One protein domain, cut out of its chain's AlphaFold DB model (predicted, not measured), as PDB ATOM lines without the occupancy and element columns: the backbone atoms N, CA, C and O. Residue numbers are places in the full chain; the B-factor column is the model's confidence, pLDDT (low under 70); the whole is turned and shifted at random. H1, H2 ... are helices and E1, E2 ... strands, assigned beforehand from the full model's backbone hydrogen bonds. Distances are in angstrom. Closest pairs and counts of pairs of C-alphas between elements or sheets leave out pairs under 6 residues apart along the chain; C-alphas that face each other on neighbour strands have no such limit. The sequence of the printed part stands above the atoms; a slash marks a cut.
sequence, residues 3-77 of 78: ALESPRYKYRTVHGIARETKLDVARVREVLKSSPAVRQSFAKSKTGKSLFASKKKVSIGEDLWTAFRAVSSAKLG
ATOM      1  N   ALA A   3     -35.007  42.513  12.205       60.97
ATOM      2  CA  ALA A   3     -34.956  41.217  12.900       60.97
ATOM      3  C   ALA A   3     -36.309  40.469  12.958       60.97
ATOM      4  O   ALA A   3     -36.360  39.241  12.976       60.97
ATOM      5  N   LEU A   4     -37.433  41.196  12.941       63.59
ATOM      6  CA  LEU A   4     -38.785  40.610  12.914       63.59
ATOM      7  C   LEU A   4     -39.320  40.418  11.482       63.59
ATOM      8  O   LEU A   4     -40.340  39.761  11.256       63.59
ATOM      9  N   GLU A   5     -38.625  40.977  10.495       65.00
ATOM     10  CA  GLU A   5     -38.996  40.924   9.080       65.00
ATOM     11  C   GLU A   5     -38.421  39.683   8.386       65.00
ATOM     12  O   GLU A   5     -38.928  39.282   7.340       65.00
ATOM     13  N   SER A   6     -37.492  38.965   9.026       62.97
ATOM     14  CA  SER A   6     -36.928  37.716   8.500       62.97
ATOM     15  C   SER A   6     -38.014  36.649   8.236       62.97
ATOM     16  O   SER A   6     -38.798  36.344   9.141       62.97
ATOM     17  N   PRO A   7     -38.109  36.073   7.021       63.66
ATOM     18  CA  PRO A   7     -39.152  35.100   6.663       63.66
ATOM     19  C   PRO A   7     -39.003  33.762   7.398       63.66
ATOM     20  O   PRO A   7     -39.954  32.995   7.487       63.66
ATOM     21  N   ARG A   8     -37.826  33.499   7.973       69.75
ATOM     22  CA  ARG A   8     -37.489  32.220   8.607       69.75
ATOM     23  C   ARG A   8     -38.241  31.957   9.914       69.75
ATOM     24  O   ARG A   8     -38.418  30.802  10.283       69.75
ATOM     25  N   TYR A   9     -38.672  33.003  10.624       69.81
ATOM     26  CA  TYR A   9     -39.330  32.855  11.924       69.81
ATOM     27  C   TYR A   9     -40.542  33.776  12.046       69.81
ATOM     28  O   TYR A   9     -40.417  34.998  11.985       69.81
ATOM     29  N   LYS A  10     -41.718  33.172  12.266       74.88
ATOM     30  CA  LYS A  10     -42.986  33.880  12.506       74.88
ATOM     31  C   LYS A  10     -43.040  34.517  13.902       74.88
ATOM     32  O   LYS A  10     -43.544  35.624  14.053       74.88
ATOM     33  N   TYR A  11     -42.441  33.845  14.888       82.44
ATOM     34  CA  TYR A  11     -42.326  34.287  16.277       82.44
ATOM     35  C   TYR A  11     -40.862  34.253  16.725       82.44
ATOM     36  O   TYR A  11     -40.130  33.317  16.399       82.44
ATOM     37  N   ARG A  12     -40.429  35.248  17.503       85.19
ATOM     38  CA  ARG A  12     -39.076  35.333  18.076       85.19
ATOM     39  C   ARG A  12     -39.143  35.659  19.566       85.19
ATOM     40  O   ARG A  12     -40.012  36.397  20.016       85.19
ATOM     41  N   THR A  13     -38.207  35.128  20.345       88.00
ATOM     42  CA  THR A  13     -38.026  35.524  21.752       88.00
ATOM     43  C   THR A  13     -37.188  36.798  21.842       88.00
ATOM     44  O   THR A  13     -36.363  37.055  20.966       88.00
ATOM     45  N   VAL A  14     -37.319  37.558  22.938       86.00
ATOM     46  CA  VAL A  14     -36.458  38.735  23.206       86.00
ATOM     47  C   VAL A  14     -34.979  38.362  23.131       86.00
ATOM     48  O   VAL A  14     -34.197  39.090  22.540       86.00
ATOM     49  N   HIS A  15     -34.604  37.193  23.659       84.44
ATOM     50  CA  HIS A  15     -33.225  36.698  23.596       84.44
ATOM     51  C   HIS A  15     -32.762  36.417  22.162       84.44
ATOM     52  O   HIS A  15     -31.636  36.742  21.805       84.44
ATOM     53  N   GLY A  16     -33.625  35.827  21.328       83.56
ATOM     54  CA  GLY A  16     -33.304  35.571  19.925       83.56
ATOM     55  C   GLY A  16     -33.127  36.860  19.124       83.56
ATOM     56  O   GLY A  16     -32.276  36.911  18.243       83.56
ATOM     57  N   ILE A  17     -33.901  37.897  19.453       84.38
ATOM     58  CA  ILE A  17     -33.778  39.226  18.841       84.38
ATOM     59  C   ILE A  17     -32.501  39.905  19.338       84.38
ATOM     60  O   ILE A  17     -31.705  40.337  18.518       84.38
ATOM     61  N   ALA A  18     -32.255  39.912  20.650       85.94
ATOM     62  CA  ALA A  18     -31.054  40.470  21.272       85.94
ATOM     63  C   ALA A  18     -29.760  39.894  20.692       85.94
ATOM     64  O   ALA A  18     -28.861  40.648  20.325       85.94
ATOM     65  N   ARG A  19     -29.696  38.568  20.517       85.25
ATOM     66  CA  ARG A  19     -28.541  37.895  19.905       85.25
ATOM     67  C   ARG A  19     -28.322  38.311  18.449       85.25
ATOM     68  O   ARG A  19     -27.182  38.439  18.023       85.25
ATOM     69  N   GLU A  20     -29.399  38.514  17.694       83.50
ATOM     70  CA  GLU A  20     -29.331  38.891  16.278       83.50
ATOM     71  C   GLU A  20     -28.996  40.375  16.088       83.50
ATOM     72  O   GLU A  20     -28.205  40.727  15.217       83.50
ATOM     73  N   THR A  21     -29.546  41.249  16.931       81.38
ATOM     74  CA  THR A  21     -29.300  42.694  16.874       81.38
ATOM     75  C   THR A  21     -28.065  43.120  17.662       81.38
ATOM     76  O   THR A  21     -27.730  44.299  17.637       81.38
ATOM     77  N   LYS A  22     -27.417  42.195  18.387       86.25
ATOM     78  CA  LYS A  22     -26.339  42.469  19.357       86.25
ATOM     79  C   LYS A  22     -26.708  43.569  20.366       86.25
ATOM     80  O   LYS A  22     -25.861  44.350  20.783       86.25
ATOM     81  N   LEU A  23     -27.989  43.646  20.728       86.31
ATOM     82  CA  LEU A  23     -28.495  44.608  21.706       86.31
ATOM     83  C   LEU A  23     -28.748  43.900  23.027       86.31
ATOM     84  O   LEU A  23     -29.092  42.717  23.044       86.31
ATOM     85  N   ASP A  24     -28.646  44.648  24.120       89.06
ATOM     86  CA  ASP A  24     -28.994  44.131  25.434       89.06
ATOM     87  C   ASP A  24     -30.475  43.721  25.506       89.06
ATOM     88  O   ASP A  24     -31.352  44.366  24.924       89.06
ATOM     89  N   VAL A  25     -30.769  42.645  26.240       86.38
ATOM     90  CA  VAL A  25     -32.128  42.100  26.382       86.38
ATOM     91  C   VAL A  25     -33.087  43.137  26.969       86.38
ATOM     92  O   VAL A  25     -34.236  43.216  26.516       86.38
ATOM     93  N   ALA A  26     -32.644  43.942  27.938       85.94
ATOM     94  CA  ALA A  26     -33.456  45.001  28.529       85.94
ATOM     95  C   ALA A  26     -33.773  46.076  27.487       85.94
ATOM     96  O   ALA A  26     -34.939  46.445  27.316       85.94
ATOM     97  N   ARG A  27     -32.766  46.487  26.707       85.50
ATOM     98  CA  ARG A  27     -32.954  47.467  25.634       85.50
ATOM     99  C   ARG A  27     -33.890  46.938  24.559       85.50
ATOM    100  O   ARG A  27     -34.832  47.628  24.186       85.50
ATOM    101  N   VAL A  28     -33.709  45.701  24.103       86.31
ATOM    102  CA  VAL A  28     -34.611  45.074  23.126       86.31
ATOM    103  C   VAL A  28     -36.037  45.031  23.657       86.31
ATOM    104  O   VAL A  28     -36.962  45.372  22.928       86.31
ATOM    105  N   ARG A  29     -36.240  44.663  24.923       85.56
ATOM    106  CA  ARG A  29     -37.576  44.639  25.530       85.56
ATOM    107  C   ARG A  29     -38.234  46.015  25.521       85.56
ATOM    108  O   ARG A  29     -39.424  46.102  25.227       85.56
ATOM    109  N   GLU A  30     -37.476  47.060  25.823       86.62
ATOM    110  CA  GLU A  30     -37.954  48.440  25.776       86.62
ATOM    111  C   GLU A  30     -38.336  48.847  24.351       86.62
ATOM    112  O   GLU A  30     -39.464  49.280  24.127       86.62
ATOM    113  N   VAL A  31     -37.472  48.603  23.358       85.00
ATOM    114  CA  VAL A  31     -37.799  48.945  21.963       85.00
ATOM    115  C   VAL A  31     -38.988  48.123  21.447       85.00
ATOM    116  O   VAL A  31     -39.819  48.647  20.712       85.00
ATOM    117  N   LEU A  32     -39.126  46.853  21.842       84.38
ATOM    118  CA  LEU A  32     -40.280  46.021  21.473       84.38
ATOM    119  C   LEU A  32     -41.585  46.524  22.101       84.38
ATOM    120  O   LEU A  32     -42.622  46.449  21.449       84.38
ATOM    121  N   LYS A  33     -41.543  47.032  23.339       83.00
ATOM    122  CA  LYS A  33     -42.709  47.635  24.003       83.00
ATOM    123  C   LYS A  33     -43.076  48.989  23.400       83.00
ATOM    124  O   LYS A  33     -44.256  49.255  23.207       83.00
ATOM    125  N   SER A  34     -42.081  49.811  23.084       84.75
ATOM    126  CA  SER A  34     -42.294  51.135  22.493       84.75
ATOM    127  C   SER A  34     -42.629  51.084  21.003       84.75
ATOM    128  O   SER A  34     -43.096  52.075  20.451       84.75
ATOM    129  N   SER A  35     -42.398  49.958  20.316       81.50
ATOM    130  CA  SER A  35     -42.658  49.861  18.879       81.50
ATOM    131  C   SER A  35     -44.107  49.449  18.587       81.50
ATOM    132  O   SER A  35     -44.479  48.295  18.816       81.50
ATOM    133  N   PRO A  36     -44.926  50.321  17.965       79.12
ATOM    134  CA  PRO A  36     -46.320  50.003  17.652       79.12
ATOM    135  C   PRO A  36     -46.457  48.921  16.573       79.12
ATOM    136  O   PRO A  36     -47.518  48.306  16.458       79.12
ATOM    137  N   ALA A  37     -45.395  48.670  15.801       81.12
ATOM    138  CA  ALA A  37     -45.338  47.651  14.755       81.12
ATOM    139  C   ALA A  37     -45.133  46.227  15.301       81.12
ATOM    140  O   ALA A  37     -45.268  45.252  14.556       81.12
ATOM    141  N   VAL A  38     -44.809  46.090  16.588       84.00
ATOM    142  CA  VAL A  38     -44.522  44.806  17.223       84.00
ATOM    143  C   VAL A  38     -45.666  44.414  18.153       84.00
ATOM    144  O   VAL A  38     -46.307  45.249  18.790       84.00
ATOM    145  N   ARG A  39     -45.964  43.119  18.188       84.81
ATOM    146  CA  ARG A  39     -46.931  42.499  19.090       84.81
ATOM    147  C   ARG A  39     -46.206  41.501  19.980       84.81
ATOM    148  O   ARG A  39     -45.421  40.685  19.500       84.81
ATOM    149  N   GLN A  40     -46.535  41.533  21.265       87.19
ATOM    150  CA  GLN A  40     -46.289  40.405  22.150       87.19
ATOM    151  C   GLN A  40     -47.360  39.339  21.894       87.19
ATOM    152  O   GLN A  40     -48.550  39.638  21.943       87.19
ATOM    153  N   SER A  41     -46.923  38.124  21.590       84.25
ATOM    154  CA  SER A  41     -47.806  36.982  21.379       84.25
ATOM    155  C   SER A  41     -48.436  36.538  22.700       84.25
ATOM    156  O   SER A  41     -47.780  36.558  23.750       84.25
ATOM    157  N   PHE A  42     -49.693  36.108  22.640       82.56
ATOM    158  CA  PHE A  42     -50.379  35.395  23.714       82.56
ATOM    159  C   PHE A  42     -49.786  33.995  23.916       82.56
ATOM    160  O   PHE A  42     -49.808  33.467  25.029       82.56
ATOM    161  N   ALA A  43     -49.205  33.408  22.865       81.81
ATOM    162  CA  ALA A  43     -48.512  32.138  22.959       81.81
ATOM    163  C   ALA A  43     -47.162  32.310  23.670       81.81
ATOM    164  O   ALA A  43     -46.381  33.233  23.409       81.81
ATOM    165  N   LYS A  44     -46.855  31.367  24.559       83.19
ATOM    166  CA  LYS A  44     -45.529  31.238  25.167       83.19
ATOM    167  C   LYS A  44     -44.721  30.190  24.410       83.19
ATOM    168  O   LYS A  44     -45.262  29.262  23.816       83.19
ATOM    169  N   SER A  45     -43.401  30.333  24.440       81.69
ATOM    170  CA  SER A  45     -42.500  29.264  24.015       81.69
ATOM    171  C   SER A  45     -42.694  28.028  24.906       81.69
ATOM    172  O   SER A  45     -43.156  28.161  26.037       81.69
ATOM    173  N   LYS A  46     -42.253  26.844  24.454       75.88
ATOM    174  CA  LYS A  46     -42.272  25.600  25.254       75.88
ATOM    175  C   LYS A  46     -41.598  25.745  26.628       75.88
ATOM    176  O   LYS A  46     -41.934  25.041  27.561       75.88
ATOM    177  N   THR A  47     -40.663  26.688  26.749       78.00
ATOM    178  CA  THR A  47     -39.952  27.028  27.996       78.00
ATOM    179  C   THR A  47     -40.632  28.140  28.810       78.00
ATOM    180  O   THR A  47     -40.014  28.733  29.687       78.00
ATOM    181  N   GLY A  48     -41.869  28.520  28.476       78.25
ATOM    182  CA  GLY A  48     -42.621  29.589  29.142       78.25
ATOM    183  C   GLY A  48     -42.212  31.018  28.756       78.25
ATOM    184  O   GLY A  48     -42.809  31.981  29.238       78.25
ATOM    185  N   LYS A  49     -41.221  31.194  27.871       82.81
ATOM    186  CA  LYS A  49     -40.723  32.518  27.460       82.81
ATOM    187  C   LYS A  49     -41.719  33.252  26.557       82.81
ATOM    188  O   LYS A  49     -42.280  32.652  25.642       82.81
ATOM    189  N   SER A  50     -41.876  34.561  26.764       84.44
ATOM    190  CA  SER A  50     -42.705  35.421  25.910       84.44
ATOM    191  C   SER A  50     -42.190  35.456  24.471       84.44
ATOM    192  O   SER A  50     -40.988  35.623  24.228       84.44
ATOM    193  N   LEU A  51     -43.119  35.331  23.526       87.50
ATOM    194  CA  LEU A  51     -42.859  35.429  22.096       87.50
ATOM    195  C   LEU A  51     -43.304  36.794  21.564       87.50
ATOM    196  O   LEU A  51     -44.241  37.406  22.071       87.50
ATOM    197  N   PHE A  52     -42.612  37.269  20.537       86.38
ATOM    198  CA  PHE A  52     -42.862  38.541  19.871       86.38
ATOM    199  C   PHE A  52     -42.921  38.317  18.364       86.38
ATOM    200  O   PHE A  52     -42.153  37.526  17.808       86.38
ATOM    201  N   ALA A  53     -43.835  39.022  17.707       86.19
ATOM    202  CA  ALA A  53     -44.031  38.965  16.267       86.19
ATOM    203  C   ALA A  53     -44.327  40.359  15.709       86.19
ATOM    204  O   ALA A  53     -44.801  41.253  16.412       86.19
ATOM    205  N   SER A  54     -44.053  40.552  14.421       84.38
ATOM    206  CA  SER A  54     -44.468  41.770  13.724       84.38
ATOM    207  C   SER A  54     -45.976  41.739  13.476       84.38
ATOM    208  O   SER A  54     -46.492  40.744  12.962       84.38
ATOM    209  N   LYS A  55     -46.682  42.840  13.761       81.69
ATOM    210  CA  LYS A  55     -48.128  42.960  13.487       81.69
ATOM    211  C   LYS A  55     -48.464  42.802  12.003       81.69
ATOM    212  O   LYS A  55     -49.560  42.372  11.679       81.69
ATOM    213  N   LYS A  56     -47.511  43.100  11.113       79.75
ATOM    214  CA  LYS A  56     -47.650  42.883   9.665       79.75
ATOM    215  C   LYS A  56     -47.718  41.401   9.277       79.75
ATOM    216  O   LYS A  56     -48.239  41.087   8.218       79.75
ATOM    217  N   LYS A  57     -47.144  40.513  10.095       76.69
ATOM    218  CA  LYS A  57     -47.064  39.069   9.820       76.69
ATOM    219  C   LYS A  57     -48.079  38.247  10.598       76.69
ATOM    220  O   LYS A  57     -48.401  37.149  10.165       76.69
ATOM    221  N   VAL A  58     -48.496  38.731  11.768       81.50
ATOM    222  CA  VAL A  58     -49.364  37.983  12.679       81.50
ATOM    223  C   VAL A  58     -50.496  38.876  13.175       81.50
ATOM    224  O   VAL A  58     -50.300  39.814  13.961       81.50
ATOM    225  N   SER A  59     -51.701  38.541  12.725       82.62
ATOM    226  CA  SER A  59     -52.950  39.141  13.187       82.62
ATOM    227  C   SER A  59     -53.323  38.651  14.587       82.62
ATOM    228  O   SER A  59     -52.893  37.586  15.020       82.62
ATOM    229  N   ILE A  60     -54.161  39.419  15.293       80.75
ATOM    230  CA  ILE A  60     -54.637  39.072  16.647       80.75
ATOM    231  C   ILE A  60     -55.275  37.682  16.664       80.75
ATOM    232  O   ILE A  60     -54.900  36.856  17.486       80.75
ATOM    233  N   GLY A  61     -56.212  37.426  15.748       82.38
ATOM    234  CA  GLY A  61     -56.943  36.158  15.709       82.38
ATOM    235  C   GLY A  61     -56.037  34.957  15.450       82.38
ATOM    236  O   GLY A  61     -56.202  33.912  16.067       82.38
ATOM    237  N   GLU A  62     -55.025  35.123  14.600       83.44
ATOM    238  CA  GLU A  62     -54.081  34.052  14.282       83.44
ATOM    239  C   GLU A  62     -53.140  33.743  15.457       83.44
ATOM    240  O   GLU A  62     -52.815  32.582  15.720       83.44
ATOM    241  N   ASP A  63     -52.749  34.776  16.204       85.38
ATOM    242  CA  ASP A  63     -51.975  34.646  17.437       85.38
ATOM    243  C   ASP A  63     -52.777  33.936  18.536       85.38
ATOM    244  O   ASP A  63     -52.286  32.991  19.153       85.38
ATOM    245  N   LEU A  64     -54.041  34.331  18.719       84.56
ATOM    246  CA  LEU A  64     -54.969  33.689  19.650       84.56
ATOM    247  C   LEU A  64     -55.226  32.229  19.287       84.56
ATOM    248  O   LEU A  64     -55.173  31.373  20.164       84.56
ATOM    249  N   TRP A  65     -55.438  31.925  18.006       84.50
ATOM    250  CA  TRP A  65     -55.609  30.548  17.547       84.50
ATOM    251  C   TRP A  65     -54.353  29.708  17.796       84.50
ATOM    252  O   TRP A  65     -54.437  28.569  18.257       84.50
ATOM    253  N   THR A  66     -53.174  30.285  17.554       84.00
ATOM    254  CA  THR A  66     -51.889  29.633  17.839       84.00
ATOM    255  C   THR A  66     -51.723  29.374  19.337       84.00
ATOM    256  O   THR A  66     -51.327  28.277  19.728       84.00
ATOM    257  N   ALA A  67     -52.049  30.357  20.179       84.00
ATOM    258  CA  ALA A  67     -51.987  30.233  21.631       84.00
ATOM    259  C   ALA A  67     -52.975  29.179  22.148       84.00
ATOM    260  O   ALA A  67     -52.588  28.310  22.926       84.00
ATOM    261  N   PHE A  68     -54.216  29.203  21.659       84.94
ATOM    262  CA  PHE A  68     -55.243  28.222  21.994       84.94
ATOM    263  C   PHE A  68     -54.804  26.809  21.610       84.94
ATOM    264  O   PHE A  68     -54.828  25.908  22.442       84.94
ATOM    265  N   ARG A  69     -54.302  26.618  20.385       84.75
ATOM    266  CA  ARG A  69     -53.792  25.320  19.928       84.75
ATOM    267  C   ARG A  69     -52.604  24.839  20.763       84.75
ATOM    268  O   ARG A  69     -52.517  23.648  21.047       84.75
ATOM    269  N   ALA A  70     -51.708  25.740  21.166       81.62
ATOM    270  CA  ALA A  70     -50.580  25.400  22.028       81.62
ATOM    271  C   ALA A  70     -51.037  24.939  23.422       81.62
ATOM    272  O   ALA A  70     -50.506  23.959  23.937       81.62
ATOM    273  N   VAL A  71     -52.042  25.601  24.007       79.06
ATOM    274  CA  VAL A  71     -52.633  25.211  25.297       79.06
ATOM    275  C   VAL A  71     -53.392  23.890  25.179       79.06
ATOM    276  O   VAL A  71     -53.155  22.989  25.977       79.06
ATOM    277  N   SER A  72     -54.245  23.729  24.165       78.50
ATOM    278  CA  SER A  72     -54.979  22.480  23.935       78.50
ATOM    279  C   SER A  72     -54.036  21.307  23.681       78.50
ATOM    280  O   SER A  72     -54.248  20.236  24.228       78.50
ATOM    281  N   SER A  73     -52.949  21.506  22.930       71.88
ATOM    282  CA  SER A  73     -51.929  20.470  22.730       71.88
ATOM    283  C   SER A  73     -51.161  20.125  24.007       71.88
ATOM    284  O   SER A  73     -50.700  18.998  24.123       71.88
ATOM    285  N   ALA A  74     -50.987  21.074  24.929       67.50
ATOM    286  CA  ALA A  74     -50.375  20.800  26.227       67.50
ATOM    287  C   ALA A  74     -51.328  20.030  27.153       67.50
ATOM    288  O   ALA A  74     -50.867  19.224  27.947       67.50
ATOM    289  N   LYS A  75     -52.642  20.258  27.023       59.94
ATOM    290  CA  LYS A  75     -53.688  19.595  27.816       59.94
ATOM    291  C   LYS A  75     -54.097  18.213  27.295       59.94
ATOM    292  O   LYS A  75     -54.578  17.406  28.069       59.94
ATOM    293  N   LEU A  76     -53.959  17.960  25.992       56.12
ATOM    294  CA  LEU A  76     -54.317  16.683  25.351       56.12
ATOM    295  C   LEU A  76     -53.174  15.647  25.386       56.12
ATOM    296  O   LEU A  76     -53.288  14.595  24.770       56.12
ATOM    297  N   GLY A  77     -52.046  15.994  26.009       52.19
ATOM    298  CA  GLY A  77     -50.875  15.128  26.157       52.19
ATOM    299  C   GLY A  77     -50.751  14.473  27.535       52.19
ATOM    300  O   GLY A  77     -49.678  13.944  27.817       52.19
TER     301      GLY A  77
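This is residues 3 to 77 of the 78 residues of an uncharacterized protein of Stenotrophomonas maltophilia (UniProt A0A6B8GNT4). A two-stranded antiparallel hairpin, E1 and E2, makes the middle of an elongated domain, with helices on either side of it. The two short helices H1 and H2 pack on each other at a wide angle beyond the E2 side of the hairpin, while the long helix H3 runs beside E1 on the other side and packs on it. Ahead of H1, residues 3 to 13 form a stretch without a named element, of which residues 12 to 13 pair with E2. The printed part has 75 residues, with three named helices and two named strands in the order H1, H2, E1, E2, H3, and its class is mixed, helices and strands. The whole is compact, with a radius of gyration of the C-alphas of 12.7 A, and spans 38 by 24 by 22 A.

H1 is residues 14 to 21 and begins with C-alpha 14 at (-36.458, 38.735, 23.206). H2 is residues 25 to 34, 14.1 A from first to last C-alpha. E1 is residues 38 to 44, 15.8 A long, with C-alpha 38 at (-44.522, 44.806, 17.223). E2 is residues 50 to 54, 13.9 A long. H3, residues 60 to 75, is the longest helix, 22.5 A from first to last C-alpha, and ends with C-alpha 75 at (-53.688, 19.595, 27.816).

E1 and E2 form a hairpin of antiparallel neighbour strands, their N-to-C directions 141 degrees apart. N 39 and O 53 are within hydrogen-bond range at 2.8 A, and so are N 53 and O 39 at 2.9 A. Residues 12 to 13 pair antiparallel with residues 51 to 52 of E2. The closest C-alphas of H1 and E2, those of Val 14 and Phe 52, are 7.2 A apart. H1 and H2 touch, with the C-alphas of Ala 18 and Val 25 closest at 5.5 A. Their lines are about perpendicular, at 82 degrees. The closest C-alphas of H2 and E1 are those of Leu 32 and Val 38, 6.1 A apart. H2 and E2 are near each other, with 5 pairs of C-alphas within 10 A. E1 and H3 have 12 pairs of C-alphas within 8 A, the closest those of Ala 43 and Ala 67 at 4.2 A. H3 is apart from both H1 and H2. In H1, H2 and H3 every O i to N i+4 pair is within hydrogen-bond range.

The two C-alphas farthest apart, those of Lys 22 and Leu 76, are 38.5 A from each other. The printed part has no cut, and the links H1 to H2, H2 to E1, E1 to E2 and E2 to H3 are tight. The mean pLDDT of the printed part is 80.2, and residues 3 to 9 and 74 to 77 are under 70.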